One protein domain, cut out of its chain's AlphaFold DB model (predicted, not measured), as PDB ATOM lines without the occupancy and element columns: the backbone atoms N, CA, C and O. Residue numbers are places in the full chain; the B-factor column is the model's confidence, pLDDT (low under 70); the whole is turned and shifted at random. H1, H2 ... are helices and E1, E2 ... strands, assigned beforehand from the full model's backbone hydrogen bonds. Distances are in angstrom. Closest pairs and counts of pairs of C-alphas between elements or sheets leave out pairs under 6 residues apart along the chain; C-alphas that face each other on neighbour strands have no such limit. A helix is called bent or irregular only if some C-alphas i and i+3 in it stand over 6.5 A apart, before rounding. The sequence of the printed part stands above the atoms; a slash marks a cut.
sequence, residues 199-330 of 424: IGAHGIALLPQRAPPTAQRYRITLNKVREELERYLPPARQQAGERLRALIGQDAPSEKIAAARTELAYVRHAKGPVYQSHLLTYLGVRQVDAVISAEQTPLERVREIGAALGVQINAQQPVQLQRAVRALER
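What this domain is: This is residues 199 to 330 of the 424 residues of the protein "Cell filamentation protein" of Sphingobium limneticum (UniProt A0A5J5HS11). Helix H4 runs through the middle, with H3 and H1a, the first arm of the bent helix H1, beside it and a small two-stranded sheet packed on it through E2. At one end of this core the helical hairpin of H1b and H2 reaches away and makes much of the length; at the other end H5 crosses H3. The printed part has 132 residues, with elements in the order E1, H1, H2, H3, E2, H4, H5; the class is mostly helix, and the sheet, E1 - E2, is antiparallel. The whole is compact, with a radius of gyration of the C-alphas of 14.8 A and spans of 44 by 30 by 25 A.

Where its parts are: Residues 199 to 217 hold no named element. Strand E1, residues 218 to 221, begins at C-alpha 218, (222.402, 300.743, 267.565). H1, residues 222 to 249, was assigned as one helix by its hydrogen bonds, but is bent: C-alphas 231 and 234 are 7.2 A apart. Its arms are H1a, residues 222 to 231, 14.2 A long, and H1b, residues 234 to 249, 23.1 A, at a steep tilt of 61 degrees. H2 spans residues 254 to 268, 21.2 A; H3, residues 273 to 282, 14.5 A; E2, residues 287 to 290. H4, residues 298 to 314, is 24.1 A long, and H5, residues 318 to 328, 15.4 A, ends at C-alpha 328, (238.069, 312.587, 286.961).

How they stand to each other: H1a, H3 and H4 form a bundle, three helices side by side. H3 touches H4, closest at the C-alphas of Pro 273 and Gly 306, 5.5 A, the same way at 36 degrees, only just a steep tilt. H1a touches H3, closest at the C-alphas of Leu 222 and Ser 277, 6.3 A, opposite ways at a shallow tilt of 20 degrees. H1a and H4 only just touch, with 3 pairs of C-alphas within 8 A, the closest being Leu 229 and Val 302, 6.5 A. E1 and E2 are antiparallel, with N 218 and O 290 2.9 A apart and N 288 and O 220 2.9 A apart, within hydrogen-bond range. The closest C-alphas of E2 and H4 are those of Ala 290 and Ala 308, 5.3 A. H1b touches H4 with residues 235 to 240 alone, about perpendicular at 78 degrees, closest at the C-alphas of Ala 236 and Leu 299, 4.1 A. H1b and H2 form a helical hairpin, closest at the C-alphas of Ala 240 and Leu 264, 5.2 A. H5 touches H3, about perpendicular at 76 degrees, closest at the C-alphas of Tyr 282 and Ala 324, 6.3 A. H2 and H5 are apart. In H1a, H1b, H2, H3, H4 and H5 every O i to N i+4 pair is within hydrogen-bond range.

The domain as a whole: The two C-alphas farthest apart, those of Asp 251 and Gly 284, are 44.8 A apart. The printed part has no cut; no link between named elements is long, and the one from E2 to H4, 7 residues, is short. The mean pLDDT of the printed part is 91.2, and no printed residue is under 70.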
ATOM      1  N   ILE A 199     247.550 300.453 275.837       90.50
ATOM      2  CA  ILE A 199     247.363 301.774 276.434       90.50
ATOM      3  C   ILE A 199     247.290 302.843 275.339       90.50
ATOM      4  O   ILE A 199     248.181 302.965 274.504       90.50
ATOM      5  N   GLY A 200     246.192 303.597 275.330       87.31
ATOM      6  CA  GLY A 200     246.007 304.801 274.527       87.31
ATOM      7  C   GLY A 200     246.453 306.068 275.263       87.31
ATOM      8  O   GLY A 200     247.142 306.022 276.286       87.31
ATOM      9  N   ALA A 201     246.029 307.228 274.756       86.69
ATOM     10  CA  ALA A 201     246.357 308.517 275.361       86.69
ATOM     11  C   ALA A 201     245.977 308.565 276.855       86.69
ATOM     12  O   ALA A 201     244.930 308.070 277.270       86.69
ATOM     13  N   HIS A 202     246.847 309.174 277.667       89.25
ATOM     14  CA  HIS A 202     246.638 309.394 279.107       89.25
ATOM     15  C   HIS A 202     246.390 308.127 279.955       89.25
ATOM     16  O   HIS A 202     245.771 308.192 281.022       89.25
ATOM     17  N   GLY A 203     246.897 306.971 279.516       88.00
ATOM     18  CA  GLY A 203     246.796 305.724 280.281       88.00
ATOM     19  C   GLY A 203     245.464 304.990 280.104       88.00
ATOM     20  O   GLY A 203     245.180 304.051 280.845       88.00
ATOM     21  N   ILE A 204     244.617 305.430 279.169       92.88
ATOM     22  CA  ILE A 204     243.312 304.815 278.921       92.88
ATOM     23  C   ILE A 204     243.531 303.453 278.263       92.88
ATOM     24  O   ILE A 204     244.156 303.370 277.208       92.88
ATOM     25  N   ALA A 205     243.004 302.384 278.856       94.62
ATOM     26  CA  ALA A 205     243.114 301.056 278.267       94.62
ATOM     27  C   ALA A 205     242.175 300.924 277.068       94.62
ATOM     28  O   ALA A 205     241.037 301.379 277.111       94.62
ATOM     29  N   LEU A 206     242.631 300.267 276.011       93.06
ATOM     30  CA  LEU A 206     241.879 300.007 274.793       93.06
ATOM     31  C   LEU A 206     241.876 298.506 274.490       93.06
ATOM     32  O   LEU A 206     242.810 297.779 274.826       93.06
ATOM     33  N   LEU A 207     240.835 298.056 273.794       91.62
ATOM     34  CA  LEU A 207     240.789 296.708 273.230       91.62
ATOM     35  C   LEU A 207     241.938 296.475 272.232       91.62
ATOM     36  O   LEU A 207     242.441 297.448 271.640       91.62
ATOM     37  N   PRO A 208     242.326 295.205 271.994       87.94
ATOM     38  CA  PRO A 208     243.205 294.860 270.879       87.94
ATOM     39  C   PRO A 208     242.617 295.358 269.550       87.94
ATOM     40  O   PRO A 208     241.402 295.535 269.419       87.94
ATOM     41  N   GLN A 209     243.483 295.610 268.564       82.94
ATOM     42  CA  GLN A 209     243.017 295.950 267.219       82.94
ATOM     43  C   GLN A 209     242.165 294.802 266.668       82.94
ATOM     44  O   GLN A 209     242.487 293.628 266.847       82.94
ATOM     45  N   ARG A 210     241.052 295.153 266.028       80.56
ATOM     46  CA  ARG A 210     240.095 294.194 265.478       80.56
ATOM     47  C   ARG A 210     239.448 294.753 264.222       80.56
ATOM     48  O   ARG A 210     239.361 295.972 264.065       80.56
ATOM     49  N   ALA A 211     238.951 293.858 263.375       78.69
ATOM     50  CA  ALA A 211     238.107 294.239 262.253       78.69
ATOM     51  C   ALA A 211     236.837 294.960 262.752       78.69
ATOM     52  O   ALA A 211     236.334 294.644 263.839       78.69
ATOM     53  N   PRO A 212     236.315 295.938 261.993       74.88
ATOM     54  CA  PRO A 212     235.050 296.575 262.329       74.88
ATOM     55  C   PRO A 212     233.919 295.532 262.348       74.88
ATOM     56  O   PRO A 212     233.923 294.615 261.526       74.88
ATOM     57  N   PRO A 213     232.944 295.652 263.267       76.31
ATOM     58  CA  PRO A 213     231.822 294.725 263.305       76.31
ATOM     59  C   PRO A 213     230.961 294.877 262.044       76.31
ATOM     60  O   PRO A 213     230.734 295.998 261.581       76.31
ATOM     61  N   THR A 214     230.480 293.751 261.515       77.38
ATOM     62  CA  THR A 214     229.618 293.668 260.321       77.38
ATOM     63  C   THR A 214     228.132 293.814 260.641       77.38
ATOM     64  O   THR A 214     227.344 294.161 259.766       77.38
ATOM     65  N   ALA A 215     227.740 293.560 261.890       84.81
ATOM     66  CA  ALA A 215     226.362 293.678 262.343       84.81
ATOM     67  C   ALA A 215     225.917 295.142 262.499       84.81
ATOM     68  O   ALA A 215     226.730 296.059 262.675       84.81
ATOM     69  N   GLN A 216     224.599 295.351 262.466       85.25
ATOM     70  CA  GLN A 216     223.991 296.670 262.608       85.25
ATOM     71  C   GLN A 216     224.319 297.295 263.969       85.25
ATOM     72  O   GLN A 216     224.224 296.651 265.016       85.25
ATOM     73  N   ARG A 217     224.701 298.575 263.945       88.31
ATOM     74  CA  ARG A 217     224.982 299.360 265.150       88.31
ATOM     75  C   ARG A 217     223.720 300.068 265.611       88.31
ATOM     76  O   ARG A 217     223.021 300.679 264.805       88.31
ATOM     77  N   TYR A 218     223.489 300.036 266.914       89.06
ATOM     78  CA  TYR A 218     222.402 300.743 267.565       89.06
ATOM     79  C   TYR A 218     222.960 301.848 268.447       89.06
ATOM     80  O   TYR A 218     223.992 301.699 269.107       89.06
ATOM     81  N   ARG A 219     222.244 302.967 268.461       93.69
ATOM     82  CA  ARG A 219     222.559 304.111 269.300       93.69
ATOM     83  C   ARG A 219     222.100 303.835 270.722       93.69
ATOM     84  O   ARG A 219     220.913 303.641 270.967       93.69
ATOM     85  N   ILE A 220     223.041 303.842 271.656       94.69
ATOM     86  CA  ILE A 220     222.794 303.560 273.070       94.69
ATOM     87  C   ILE A 220     223.288 304.712 273.934       94.69
ATOM     88  O   ILE A 220     224.362 305.268 273.706       94.69
ATOM     89  N   THR A 221     222.503 305.090 274.939       96.62
ATOM     90  CA  THR A 221     222.891 306.153 275.874       96.62
ATOM     91  C   THR A 221     224.024 305.680 276.784       96.62
ATOM     92  O   THR A 221     224.135 304.491 277.088       96.62
ATOM     93  N   LEU A 222     224.857 306.599 277.281       95.00
ATOM     94  CA  LEU A 222     225.921 306.234 278.226       95.00
ATOM     95  C   LEU A 222     225.386 305.702 279.565       95.00
ATOM     96  O   LEU A 222     226.068 304.914 280.214       95.00
ATOM     97  N   ASN A 223     224.167 306.086 279.965       93.88
ATOM     98  CA  ASN A 223     223.483 305.462 281.104       93.88
ATOM     99  C   ASN A 223     223.228 303.980 280.825       93.88
ATOM    100  O   ASN A 223     223.645 303.136 281.613       93.88
ATOM    101  N   LYS A 224     222.652 303.666 279.657       94.94
ATOM    102  CA  LYS A 224     222.409 302.281 279.260       94.94
ATOM    103  C   LYS A 224     223.709 301.488 279.139       94.94
ATOM    104  O   LYS A 224     223.785 300.369 279.625       94.94
ATOM    105  N   VAL A 225     224.763 302.082 278.573       96.44
ATOM    106  CA  VAL A 225     226.105 301.472 278.543       96.44
ATOM    107  C   VAL A 225     226.571 301.068 279.941       96.44
ATOM    108  O   VAL A 225     227.083 299.966 280.107       96.44
ATOM    109  N   ARG A 226     226.405 301.935 280.945       95.88
ATOM    110  CA  ARG A 226     226.811 301.623 282.320       95.88
ATOM    111  C   ARG A 226     225.995 300.488 282.926       95.88
ATOM    112  O   ARG A 226     226.609 299.603 283.505       95.88
ATOM    113  N   GLU A 227     224.679 300.464 282.731       95.75
ATOM    114  CA  GLU A 227     223.828 299.344 283.173       95.75
ATOM    115  C   GLU A 227     224.275 298.009 282.551       95.75
ATOM    116  O   GLU A 227     224.362 296.984 283.228       95.75
ATOM    117  N   GLU A 228     224.590 298.017 281.252       96.31
ATOM    118  CA  GLU A 228     225.096 296.835 280.553       96.31
ATOM    119  C   GLU A 228     226.473 296.415 281.096       96.31
ATOM    120  O   GLU A 228     226.707 295.238 281.357       96.31
ATOM    121  N   LEU A 229     227.390 297.363 281.316       96.50
ATOM    122  CA  LEU A 229     228.702 297.066 281.895       96.50
ATOM    123  C   LEU A 229     228.591 296.538 283.328       96.50
ATOM    124  O   LEU A 229     229.286 295.585 283.665       96.50
ATOM    125  N   GLU A 230     227.720 297.101 284.158       95.56
ATOM    126  CA  GLU A 230     227.483 296.630 285.525       95.56
ATOM    127  C   GLU A 230     227.003 295.173 285.534       95.56
ATOM    128  O   GLU A 230     227.524 294.350 286.288       95.56
ATOM    129  N   ARG A 231     226.087 294.825 284.624       96.75
ATOM    130  CA  ARG A 231     225.549 293.467 284.495       96.75
ATOM    131  C   ARG A 231     226.549 292.468 283.904       96.75
ATOM    132  O   ARG A 231     226.637 291.339 284.381       96.75
ATOM    133  N   TYR A 232     227.275 292.847 282.852       97.62
ATOM    134  CA  TYR A 232     228.027 291.895 282.024       97.62
ATOM    135  C   TYR A 232     229.546 291.919 282.233       97.62
ATOM    136  O   TYR A 232     230.213 290.943 281.887       97.62
ATOM    137  N   LEU A 233     230.129 292.964 282.831       96.38
ATOM    138  CA  LEU A 233     231.581 293.039 283.042       96.38
ATOM    139  C   LEU A 233     232.124 291.980 284.018       96.38
ATOM    140  O   LEU A 233     233.165 291.394 283.701       96.38
ATOM    141  N   PRO A 234     231.478 291.680 285.166       96.38
ATOM    142  CA  PRO A 234     231.950 290.614 286.049       96.38
ATOM    143  C   PRO A 234     232.035 289.237 285.359       96.38
ATOM    144  O   PRO A 234     233.135 288.673 285.343       96.38
ATOM    145  N   PRO A 235     230.975 288.713 284.704       96.44
ATOM    146  CA  PRO A 235     231.084 287.448 283.977       96.44
ATOM    147  C   PRO A 235     232.018 287.536 282.759       96.44
ATOM    148  O   PRO A 235     232.736 286.578 282.476       96.44
ATOM    149  N   ALA A 236     232.117 288.685 282.078       97.19
ATOM    150  CA  ALA A 236     233.080 288.868 280.987       97.19
ATOM    151  C   ALA A 236     234.541 288.713 281.444       97.19
ATOM    152  O   ALA A 236     235.354 288.131 280.727       97.19
ATOM    153  N   ARG A 237     234.898 289.189 282.647       95.88
ATOM    154  CA  ARG A 237     236.251 289.019 283.220       95.88
ATOM    155  C   ARG A 237     236.595 287.557 283.476       95.88
ATOM    156  O   ARG A 237     237.761 287.178 283.330       95.88
ATOM    157  N   GLN A 238     235.608 286.759 283.880       92.50
ATOM    158  CA  GLN A 238     235.770 285.319 284.046       92.50
ATOM    159  C   GLN A 238     235.961 284.649 282.681       92.50
ATOM    160  O   GLN A 238     236.978 283.984 282.475       92.50
ATOM    161  N   GLN A 239     235.063 284.919 281.730       97.31
ATOM    162  CA  GLN A 239     235.118 284.364 280.374       97.31
ATOM    163  C   GLN A 239     236.416 284.719 279.640       97.31
ATOM    164  O   GLN A 239     237.008 283.863 278.988       97.31
ATOM    165  N   ALA A 240     236.916 285.951 279.773       95.19
ATOM    166  CA  ALA A 240     238.196 286.349 279.185       95.19
ATOM    167  C   ALA A 240     239.371 285.545 279.770       95.19
ATOM    168  O   ALA A 240     240.288 285.159 279.045       95.19
ATOM    169  N   GLY A 241     239.333 285.255 281.075       91.44
ATOM    170  CA  GLY A 241     240.336 284.426 281.742       91.44
ATOM    171  C   GLY A 241     240.275 282.962 281.305       91.44
ATOM    172  O   GLY A 241     241.312 282.353 281.055       91.44
ATOM    173  N   GLU A 242     239.072 282.405 281.180       93.00
ATOM    174  CA  GLU A 242     238.845 281.045 280.676       93.00
ATOM    175  C   GLU A 242     239.288 280.901 279.222       93.00
ATOM    176  O   GLU A 242     240.027 279.974 278.901       93.00
ATOM    177  N   ARG A 243     238.930 281.864 278.368       94.50
ATOM    178  CA  ARG A 243     239.349 281.916 276.966       94.50
ATOM    179  C   ARG A 243     240.870 281.945 276.826       94.50
ATOM    180  O   ARG A 243     241.408 281.208 276.005       94.50
ATOM    181  N   LEU A 244     241.567 282.770 277.612       91.81
ATOM    182  CA  LEU A 244     243.032 282.819 277.586       91.81
ATOM    183  C   LEU A 244     243.641 281.471 277.996       91.81
ATOM    184  O   LEU A 244     244.513 280.965 277.294       91.81
ATOM    185  N   ARG A 245     243.152 280.866 279.087       87.81
ATOM    186  CA  ARG A 245     243.609 279.538 279.527       87.81
ATOM    187  C   ARG A 245     243.364 278.465 278.468       87.81
ATOM    188  O   ARG A 245     244.244 277.645 278.246       87.81
ATOM    189  N   ALA A 246     242.205 278.487 277.812       90.88
ATOM    190  CA  ALA A 246     241.870 277.545 276.751       90.88
ATOM    191  C   ALA A 246     242.808 277.690 275.543       90.88
ATOM    192  O   ALA A 246     243.319 276.690 275.058       90.88
ATOM    193  N   LEU A 247     243.092 278.921 275.102       89.31
ATOM    194  CA  LEU A 247     244.017 279.174 273.989       89.31
ATOM    195  C   LEU A 247     245.445 278.715 274.303       89.31
ATOM    196  O   LEU A 247     246.093 278.140 273.437       89.31
ATOM    197  N   ILE A 248     245.919 278.944 275.531       81.25
ATOM    198  CA  ILE A 248     247.237 278.473 275.974       81.25
ATOM    199  C   ILE A 248     247.259 276.944 276.055       81.25
ATOM    200  O   ILE A 248     248.187 276.324 275.560       81.25
ATOM    201  N   GLY A 249     246.228 276.325 276.636       77.44
ATOM    202  CA  GLY A 249     246.148 274.866 276.762       77.44
ATOM    203  C   GLY A 249     245.995 274.118 275.434       77.44
ATOM    204  O   GLY A 249     246.189 272.909 275.405       77.44
ATOM    205  N   GLN A 250     245.635 274.820 274.356       87.94
ATOM    206  CA  GLN A 250     245.497 274.283 272.999       87.94
ATOM    207  C   GLN A 250     246.676 274.658 272.086       87.94
ATOM    208  O   GLN A 250     246.565 274.471 270.876       87.94
ATOM    209  N   ASP A 251     247.754 275.241 272.627       80.56
ATOM    210  CA  ASP A 251     248.905 275.743 271.858       80.56
ATOM    211  C   ASP A 251     248.488 276.621 270.661       80.56
ATOM    212  O   ASP A 251     249.002 276.519 269.545       80.56
ATOM    213  N   ALA A 252     247.501 277.496 270.882       85.31
ATOM    214  CA  ALA A 252     247.006 278.386 269.843       85.31
ATOM    215  C   ALA A 252     248.114 279.340 269.341       85.31
ATOM    216  O   ALA A 252     249.025 279.683 270.095       85.31
ATOM    217  N   PRO A 253     248.011 279.863 268.101       87.94
ATOM    218  CA  PRO A 253     248.985 280.811 267.566       87.94
ATOM    219  C   PRO A 253     249.253 281.992 268.507       87.94
ATOM    220  O   PRO A 253     248.312 282.579 269.058       87.94
ATOM    221  N   SER A 254     250.523 282.388 268.629       78.00
ATOM    222  CA  SER A 254     250.988 283.427 269.561       78.00
ATOM    223  C   SER A 254     250.207 284.739 269.454       78.00
ATOM    224  O   SER A 254     249.903 285.361 270.470       78.00
ATOM    225  N   GLU A 255     249.799 285.132 268.245       83.75
ATOM    226  CA  GLU A 255     248.980 286.330 268.009       83.75
ATOM    227  C   GLU A 255     247.600 286.250 268.679       83.75
ATOM    228  O   GLU A 255     247.131 287.224 269.274       83.75
ATOM    229  N   LYS A 256     246.950 285.077 268.651       88.19
ATOM    230  CA  LYS A 256     245.644 284.866 269.299       88.19
ATOM    231  C   LYS A 256     245.774 284.912 270.817       88.19
ATOM    232  O   LYS A 256     244.921 285.500 271.484       88.19
ATOM    233  N   ILE A 257     246.846 284.329 271.355       85.19
ATOM    234  CA  ILE A 257     247.160 284.383 272.787       85.19
ATOM    235  C   ILE A 257     247.426 285.836 273.208       85.19
ATOM    236  O   ILE A 257     246.858 286.299 274.199       85.19
ATOM    237  N   ALA A 258     248.213 286.592 272.438       84.69
ATOM    238  CA  ALA A 258     248.508 288.000 272.709       84.69
ATOM    239  C   ALA A 258     247.250 288.890 272.675       84.69
ATOM    240  O   ALA A 258     247.043 289.721 273.567       84.69
ATOM    241  N   ALA A 259     246.359 288.679 271.701       90.19
ATOM    242  CA  ALA A 259     245.085 289.391 271.628       90.19
ATOM    243  C   ALA A 259     244.179 289.067 272.831       90.19
ATOM    244  O   ALA A 259     243.589 289.973 273.422       90.19
ATOM    245  N   ALA A 260     244.109 287.795 273.240       92.00
ATOM    246  CA  ALA A 260     243.339 287.372 274.409       92.00
ATOM    247  C   ALA A 260     243.904 287.939 275.725       92.00
ATOM    248  O   ALA A 260     243.129 288.332 276.600       92.00
ATOM    249  N   ARG A 261     245.233 288.058 275.858       89.88
ATOM    250  CA  ARG A 261     245.873 288.752 276.990       89.88
ATOM    251  C   ARG A 261     245.484 290.221 277.032       89.88
ATOM    252  O   ARG A 261     244.996 290.688 278.056       89.88
ATOM    253  N   THR A 262     245.637 290.921 275.911       92.00
ATOM    254  CA  THR A 262     245.272 292.342 275.801       92.00
ATOM    255  C   THR A 262     243.804 292.574 276.175       92.00
ATOM    256  O   THR A 262     243.482 293.518 276.893       92.00
ATOM    257  N   GLU A 263     242.902 291.695 275.730       94.62
ATOM    258  CA  GLU A 263     241.479 291.753 276.077       94.62
ATOM    259  C   GLU A 263     241.225 291.519 277.571       94.62
ATOM    260  O   GLU A 263     240.502 292.299 278.195       94.62
ATOM    261  N   LEU A 264     241.841 290.487 278.159       94.69
ATOM    262  CA  LEU A 264     241.729 290.202 279.590       94.69
ATOM    263  C   LEU A 264     242.231 291.378 280.438       94.69
ATOM    264  O   LEU A 264     241.612 291.734 281.443       94.69
ATOM    265  N   ALA A 265     243.335 291.989 280.018       91.81
ATOM    266  CA  ALA A 265     243.888 293.168 280.656       91.81
ATOM    267  C   ALA A 265     242.926 294.358 280.561       91.81
ATOM    268  O   ALA A 265     242.629 294.988 281.572       91.81
ATOM    269  N   TYR A 266     242.368 294.620 279.373       96.06
ATOM    270  CA  TYR A 266     241.409 295.702 279.142       96.06
ATOM    271  C   TYR A 266     240.174 295.601 280.051       96.06
ATOM    272  O   TYR A 266     239.826 296.578 280.719       96.06
ATOM    273  N   VAL A 267     239.536 294.427 280.145       95.81
ATOM    274  CA  VAL A 267     238.319 294.252 280.970       95.81
ATOM    275  C   VAL A 267     238.593 294.333 282.479       95.81
ATOM    276  O   VAL A 267     237.676 294.562 283.274       95.81
ATOM    277  N   ARG A 268     239.852 294.159 282.898       93.69
ATOM    278  CA  ARG A 268     240.297 294.291 284.295       93.69
ATOM    279  C   ARG A 268     240.887 295.664 284.618       93.69
ATOM    280  O   ARG A 268     241.054 295.971 285.794       93.69
ATOM    281  N   HIS A 269     241.182 296.482 283.614       93.94
ATOM    282  CA  HIS A 269     241.904 297.732 283.805       93.94
ATOM    283  C   HIS A 269     241.065 298.781 284.546       93.94
ATOM    284  O   HIS A 269     239.887 298.980 284.240       93.94
ATOM    285  N   ALA A 270     241.695 299.520 285.466       89.50
ATOM    286  CA  ALA A 270     241.046 300.608 286.203       89.50
ATOM    287  C   ALA A 270     240.540 301.714 285.259       89.50
ATOM    288  O   ALA A 270     239.403 302.160 285.371       89.50
ATOM    289  N   LYS A 271     241.347 302.080 284.253       93.81
ATOM    290  CA  LYS A 271     240.961 302.977 283.144       93.81
ATOM    291  C   LYS A 271     240.342 302.238 281.939       93.81
ATOM    292  O   LYS A 271     240.625 302.585 280.794       93.81
ATOM    293  N   GLY A 272     239.608 301.153 282.198       94.12
ATOM    294  CA  GLY A 272     238.941 300.298 281.204       94.12
ATOM    295  C   GLY A 272     237.493 300.727 280.894       94.12
ATOM    296  O   GLY A 272     237.175 301.909 281.029       94.12
ATOM    297  N   PRO A 273     236.588 299.801 280.510       96.44
ATOM    298  CA  PRO A 273     235.246 300.125 279.999       96.44
ATOM    299  C   PRO A 273     234.419 301.077 280.879       96.44
ATOM    300  O   PRO A 273     233.804 302.021 280.385       96.44
ATOM    301  N   VAL A 274     234.417 300.857 282.198       94.38
ATOM    302  CA  VAL A 274     233.622 301.668 283.136       94.38
ATOM    303  C   VAL A 274     234.148 303.100 283.173       94.38
ATOM    304  O   VAL A 274     233.394 304.040 282.921       94.38
ATOM    305  N   TYR A 275     235.455 303.269 283.389       94.81
ATOM    306  CA  TYR A 275     236.114 304.576 283.381       94.81
ATOM    307  C   TYR A 275     235.896 305.313 282.057       94.81
ATOM    308  O   TYR A 275     235.559 306.493 282.058       94.81
ATOM    309  N   GLN A 276     236.019 304.611 280.927       97.12
ATOM    310  CA  GLN A 276     235.775 305.176 279.600       97.12
ATOM    311  C   GLN A 276     234.361 305.761 279.469       97.12
ATOM    312  O   GLN A 276     234.195 306.849 278.919       97.12
ATOM    313  N   SER A 277     233.345 305.091 280.022       96.12
ATOM    314  CA  SER A 277     231.970 305.605 280.016       96.12
ATOM    315  C   SER A 277     231.810 306.898 280.836       96.12
ATOM    316  O   SER A 277     231.106 307.820 280.413       96.12
ATOM    317  N   HIS A 278     232.489 307.009 281.984       93.75
ATOM    318  CA  HIS A 278     232.486 308.225 282.806       93.75
ATOM    319  C   HIS A 278     233.255 309.361 282.131       93.75
ATOM    320  O   HIS A 278     232.777 310.494 282.101       93.75
ATOM    321  N   LEU A 279     234.397 309.048 281.520       95.12
ATOM    322  CA  LEU A 279     235.202 309.996 280.755       95.12
ATOM    323  C   LEU A 279     234.410 310.626 279.615       95.12
ATOM    324  O   LEU A 279     234.379 311.848 279.491       95.12
ATOM    325  N   LEU A 280     233.718 309.811 278.822       96.00
ATOM    326  CA  LEU A 280     232.875 310.310 277.739       96.00
ATOM    327  C   LEU A 280     231.702 311.156 278.252       96.00
ATOM    328  O   LEU A 280     231.376 312.168 277.639       96.00
ATOM    329  N   THR A 281     231.128 310.805 279.407       92.69
ATOM    330  CA  THR A 281     230.086 311.627 280.045       92.69
ATOM    331  C   THR A 281     230.632 313.009 280.416       92.69
ATOM    332  O   THR A 281     229.995 314.018 280.125       92.69
ATOM    333  N   TYR A 282     231.836 313.070 280.999       90.88
ATOM    334  CA  TYR A 282     232.500 314.334 281.338       90.88
ATOM    335  C   TYR A 282     232.812 315.180 280.093       90.88
ATOM    336  O   TYR A 282     232.731 316.405 280.128       90.88
ATOM    337  N   LEU A 283     233.130 314.528 278.974       93.50
ATOM    338  CA  LEU A 283     233.367 315.169 277.677       93.50
ATOM    339  C   LEU A 283     232.074 315.601 276.957       93.50
ATOM    340  O   LEU A 283     232.137 316.109 275.842       93.50
ATOM    341  N   GLY A 284     230.904 315.414 277.572       92.44
ATOM    342  CA  GLY A 284     229.614 315.819 277.010       92.44
ATOM    343  C   GLY A 284     229.040 314.850 275.972       92.44
ATOM    344  O   GLY A 284     228.004 315.141 275.371       92.44
ATOM    345  N   VAL A 285     229.657 313.683 275.776       95.31
ATOM    346  CA  VAL A 285     229.098 312.621 274.934       95.31
ATOM    347  C   VAL A 285     227.915 311.995 275.670       95.31
ATOM    348  O   VAL A 285     228.006 311.655 276.845       95.31
ATOM    349  N   ARG A 286     226.779 311.843 274.983       93.31
ATOM    350  CA  ARG A 286     225.545 311.294 275.579       93.31
ATOM    351  C   ARG A 286     225.273 309.846 275.188       93.31
ATOM    352  O   ARG A 286     224.565 309.140 275.902       93.31
ATOM    353  N   GLN A 287     225.820 309.416 274.057       95.50
ATOM    354  CA  GLN A 287     225.503 308.141 273.426       95.50
ATOM    355  C   GLN A 287     226.663 307.639 272.573       95.50
ATOM    356  O   GLN A 287     227.488 308.432 272.119       95.50
ATOM    357  N   VAL A 288     226.693 306.332 272.344       95.88
ATOM    358  CA  VAL A 288     227.637 305.659 271.446       95.88
ATOM    359  C   VAL A 288     226.878 304.725 270.510       95.88
ATOM    360  O   VAL A 288     225.769 304.302 270.829       95.88
ATOM    361  N   ASP A 289     227.479 304.391 269.372       94.12
ATOM    362  CA  ASP A 289     226.911 303.427 268.430       94.12
ATOM    363  C   ASP A 289     227.624 302.078 268.614       94.12
ATOM    364  O   ASP A 289     228.809 301.948 268.292       94.12
ATOM    365  N   ALA A 290     226.916 301.085 269.155       91.44
ATOM    366  CA  ALA A 290     227.461 299.764 269.474       91.44
ATOM    367  C   ALA A 290     226.602 298.642 268.882       91.44
ATOM    368  O   ALA A 290     225.401 298.804 268.665       91.44
ATOM    369  N   VAL A 291     227.213 297.484 268.635       90.75
ATOM    370  CA  VAL A 291     226.484 296.267 268.262       90.75
ATOM    371  C   VAL A 291     226.063 295.553 269.541       90.75
ATOM    372  O   VAL A 291     226.907 295.017 270.256       90.75
ATOM    373  N   ILE A 292     224.765 295.544 269.834       87.88
ATOM    374  CA  ILE A 292     224.204 294.822 270.980       87.88
ATOM    375  C   ILE A 292     223.101 293.894 270.484       87.88
ATOM    376  O   ILE A 292     222.180 294.341 269.805       87.88
ATOM    377  N   SER A 293     223.193 292.615 270.844       87.50
ATOM    378  CA  SER A 293     222.174 291.606 270.538       87.50
ATOM    379  C   SER A 293     222.009 290.623 271.698       87.50
ATOM    380  O   SER A 293     222.924 290.457 272.512       87.50
ATOM    381  N   ALA A 294     220.833 290.003 271.818       85.75
ATOM    382  CA  ALA A 294     220.492 289.120 272.938       85.75
ATOM    383  C   ALA A 294     221.345 287.837 272.981       85.75
ATOM    384  O   ALA A 294     221.517 287.251 274.044       85.75
ATOM    385  N   GLU A 295     221.910 287.448 271.843       89.31
ATOM    386  CA  GLU A 295     222.677 286.220 271.628       89.31
ATOM    387  C   GLU A 295     224.150 286.360 272.036       89.31
ATOM    388  O   GLU A 295     224.865 285.365 272.123       89.31
ATOM    389  N   GLN A 296     224.622 287.586 272.285       93.25
ATOM    390  CA  GLN A 296     226.009 287.833 272.671       93.25
ATOM    391  C   GLN A 296     226.332 287.229 274.036       93.25
ATOM    392  O   GLN A 296     225.633 287.460 275.028       93.25
ATOM    393  N   THR A 297     227.486 286.574 274.118       95.94
ATOM    394  CA  THR A 297     228.096 286.259 275.410       95.94
ATOM    395  C   THR A 297     228.416 287.551 276.179       95.94
ATOM    396  O   THR A 297     228.646 288.605 275.571       95.94
ATOM    397  N   PRO A 298     228.498 287.504 277.521       97.19
ATOM    398  CA  PRO A 298     228.952 288.637 278.321       97.19
ATOM    399  C   PRO A 298     230.255 289.269 277.812       97.19
ATOM    400  O   PRO A 298     230.351 290.494 277.719       97.19
ATOM    401  N   LEU A 299     231.246 288.450 277.439       96.19
ATOM    402  CA  LEU A 299     232.513 288.939 276.898       96.19
ATOM    403  C   LEU A 299     232.347 289.649 275.549       96.19
ATOM    404  O   LEU A 299     232.926 290.716 275.358       96.19
ATOM    405  N   GLU A 300     231.555 289.100 274.627       94.25
ATOM    406  CA  GLU A 300     231.273 289.751 273.340       94.25
ATOM    407  C   GLU A 300     230.550 291.079 273.527       94.25
ATOM    408  O   GLU A 300     230.940 292.076 272.923       94.25
ATOM    409  N   ARG A 301     229.566 291.133 274.426       95.06
ATOM    410  CA  ARG A 301     228.825 292.360 274.716       95.06
ATOM    411  C   ARG A 301     229.727 293.462 275.272       95.06
ATOM    412  O   ARG A 301     229.713 294.588 274.775       95.06
ATOM    413  N   VAL A 302     230.563 293.140 276.261       96.50
ATOM    414  CA  VAL A 302     231.541 294.091 276.824       96.50
ATOM    415  C   VAL A 302     232.565 294.516 275.772       96.50
ATOM    416  O   VAL A 302     232.966 295.680 275.747       96.50
ATOM    417  N   ARG A 303     232.968 293.607 274.879       94.75
ATOM    418  CA  ARG A 303     233.872 293.910 273.766       94.75
ATOM    419  C   ARG A 303     233.242 294.897 272.777       94.75
ATOM    420  O   ARG A 303     233.906 295.855 272.389       94.75
ATOM    421  N   GLU A 304     231.983 294.708 272.387       94.62
ATOM    422  CA  GLU A 304     231.298 295.633 271.475       94.62
ATOM    423  C   GLU A 304     231.102 297.020 272.093       94.62
ATOM    424  O   GLU A 304     231.406 298.033 271.456       94.62
ATOM    425  N   ILE A 305     230.694 297.077 273.364       95.56
ATOM    426  CA  ILE A 305     230.597 298.332 274.118       95.56
ATOM    427  C   ILE A 305     231.966 299.012 274.206       95.56
ATOM    428  O   ILE A 305     232.100 300.194 273.888       95.56
ATOM    429  N   GLY A 306     233.001 298.270 274.599       95.12
ATOM    430  CA  GLY A 306     234.354 298.793 274.749       95.12
ATOM    431  C   GLY A 306     234.930 299.356 273.451       95.12
ATOM    432  O   GLY A 306     235.614 300.380 273.457       95.12
ATOM    433  N   ALA A 307     234.606 298.736 272.315       93.56
ATOM    434  CA  ALA A 307     235.004 299.239 271.010       93.56
ATOM    435  C   ALA A 307     234.285 300.546 270.654       93.56
ATOM    436  O   ALA A 307     234.935 301.480 270.188       93.56
ATOM    437  N   ALA A 308     232.978 300.640 270.914       94.50
ATOM    438  CA  ALA A 308     232.211 301.864 270.687       94.50
ATOM    439  C   ALA A 308     232.726 303.032 271.549       94.50
ATOM    440  O   ALA A 308     232.911 304.144 271.047       94.50
ATOM    441  N   LEU A 309     233.040 302.765 272.823       95.94
ATOM    442  CA  LEU A 309     233.677 303.731 273.724       95.94
ATOM    443  C   LEU A 309     235.051 304.170 273.195       95.94
ATOM    444  O   LEU A 309     235.337 305.364 273.131       95.94
ATOM    445  N   GLY A 310     235.885 303.217 272.768       93.62
ATOM    446  CA  GLY A 310     237.211 303.493 272.215       93.62
ATOM    447  C   GLY A 310     237.175 304.365 270.958       93.62
ATOM    448  O   GLY A 310     237.985 305.282 270.837       93.62
ATOM    449  N   VAL A 311     236.217 304.138 270.051       92.38
ATOM    450  CA  VAL A 311     236.008 304.987 268.862       92.38
ATOM    451  C   VAL A 311     235.702 306.426 269.273       92.38
ATOM    452  O   VAL A 311     236.331 307.352 268.767       92.38
ATOM    453  N   GLN A 312     234.787 306.616 270.225       94.62
ATOM    454  CA  GLN A 312     234.414 307.949 270.699       94.62
ATOM    455  C   GLN A 312     235.560 308.660 271.412       94.62
ATOM    456  O   GLN A 312     235.724 309.858 271.214       94.62
ATOM    457  N   ILE A 313     236.368 307.939 272.197       94.50
ATOM    458  CA  ILE A 313     237.551 308.489 272.876       94.50
ATOM    459  C   ILE A 313     238.616 308.912 271.864       94.50
ATOM    460  O   ILE A 313     239.168 310.003 271.984       94.50
ATOM    461  N   ASN A 314     238.881 308.085 270.854       92.12
ATOM    462  CA  ASN A 314     239.883 308.388 269.832       92.12
ATOM    463  C   ASN A 314     239.477 309.560 268.924       92.12
ATOM    464  O   ASN A 314     240.343 310.163 268.299       92.12
ATOM    465  N   ALA A 315     238.186 309.898 268.862       92.94
ATOM    466  CA  ALA A 315     237.687 311.065 268.138       92.94
ATOM    467  C   ALA A 315     237.833 312.391 268.920       92.94
ATOM    468  O   ALA A 315     237.560 313.457 268.370       92.94
ATOM    469  N   GLN A 316     238.233 312.351 270.197       93.56
ATOM    470  CA  GLN A 316     238.329 313.543 271.046       93.56
ATOM    471  C   GLN A 316     239.620 314.320 270.803       93.56
ATOM    472  O   GLN A 316     240.679 313.748 270.546       93.56
ATOM    473  N   GLN A 317     239.559 315.639 270.992       92.75
ATOM    474  CA  GLN A 317     240.758 316.471 270.957       92.75
ATOM    475  C   GLN A 317     241.667 316.158 272.162       92.75
ATOM    476  O   GLN A 317     241.180 316.173 273.301       92.75
ATOM    477  N   PRO A 318     242.987 315.955 271.971       89.31
ATOM    478  CA  PRO A 318     243.900 315.570 273.053       89.31
ATOM    479  C   PRO A 318     243.857 316.501 274.272       89.31
ATOM    480  O   PRO A 318     243.872 316.048 275.413       89.31
ATOM    481  N   VAL A 319     243.726 317.814 274.048       90.31
ATOM    482  CA  VAL A 319     243.665 318.813 275.130       90.31
ATOM    483  C   VAL A 319     242.395 318.664 275.977       90.31
ATOM    484  O   VAL A 319     242.447 318.791 277.202       90.31
ATOM    485  N   GLN A 320     241.250 318.383 275.349       90.69
ATOM    486  CA  GLN A 320     239.987 318.159 276.061       90.69
ATOM    487  C   GLN A 320     240.039 316.849 276.847       90.69
ATOM    488  O   GLN A 320     239.675 316.824 278.024       90.69
ATOM    489  N   LEU A 321     240.577 315.797 276.226       91.75
ATOM    490  CA  LEU A 321     240.762 314.492 276.851       91.75
ATOM    491  C   LEU A 321     241.657 314.590 278.096       91.75
ATOM    492  O   LEU A 321     241.276 314.118 279.166       91.75
ATOM    493  N   GLN A 322     242.794 315.283 277.998       89.81
ATOM    494  CA  GLN A 322     243.694 315.507 279.130       89.81
ATOM    495  C   GLN A 322     243.008 316.255 280.281       89.81
ATOM    496  O   GLN A 322     243.187 315.900 281.448       89.81
ATOM    497  N   ARG A 323     242.228 317.301 279.973       88.62
ATOM    498  CA  ARG A 323     241.478 318.070 280.982       88.62
ATOM    499  C   ARG A 323     240.436 317.205 281.684       88.62
ATOM    500  O   ARG A 323     240.327 317.286 282.905       88.62
ATOM    501  N   ALA A 324     239.715 316.374 280.935       90.25
ATOM    502  CA  ALA A 324     238.704 315.473 281.475       90.25
ATOM    503  C   ALA A 324     239.313 314.381 282.368       90.25
ATOM    504  O   ALA A 324     238.849 314.184 283.488       90.25
ATOM    505  N   VAL A 325     240.409 313.747 281.933       90.06
ATOM    506  CA  VAL A 325     241.164 312.775 282.745       90.06
ATOM    507  C   VAL A 325     241.636 313.417 284.049       90.06
ATOM    508  O   VAL A 325     241.384 312.888 285.128       90.06
ATOM    509  N   ARG A 326     242.246 314.609 283.974       86.38
ATOM    510  CA  ARG A 326     242.685 315.351 285.167       86.38
ATOM    511  C   ARG A 326     241.543 315.712 286.106       86.38
ATOM    512  O   ARG A 326     241.801 315.871 287.290       86.38
ATOM    513  N   ALA A 327     240.334 315.922 285.591       85.00
ATOM    514  CA  ALA A 327     239.167 316.236 286.403       85.00
ATOM    515  C   ALA A 327     238.611 314.994 287.109       85.00
ATOM    516  O   ALA A 327     238.320 315.066 288.299       85.00
ATOM    517  N   LEU A 328     238.518 313.864 286.399       83.75
ATOM    518  CA  LEU A 328     238.069 312.587 286.961       83.75
ATOM    519  C   LEU A 328     239.045 312.000 287.980       83.75
ATOM    520  O   LEU A 328     238.627 311.319 288.908       83.75
ATOM    521  N   GLU A 329     240.336 312.270 287.815       84.31
ATOM    522  CA  GLU A 329     241.397 311.774 288.698       84.31
ATOM    523  C   GLU A 329     241.776 312.776 289.787       84.31
ATOM    524  O   GLU A 329     242.806 312.614 290.446       84.31
ATOM    525  N   ARG A 330     240.974 313.830 289.992       74.81
ATOM    526  CA  ARG A 330     241.204 314.722 291.128       74.81
ATOM    527  C   ARG A 330     241.061 313.916 292.420       74.81
ATOM    528  O   ARG A 330     240.028 313.271 292.604       74.81
TER     529      ARG A 330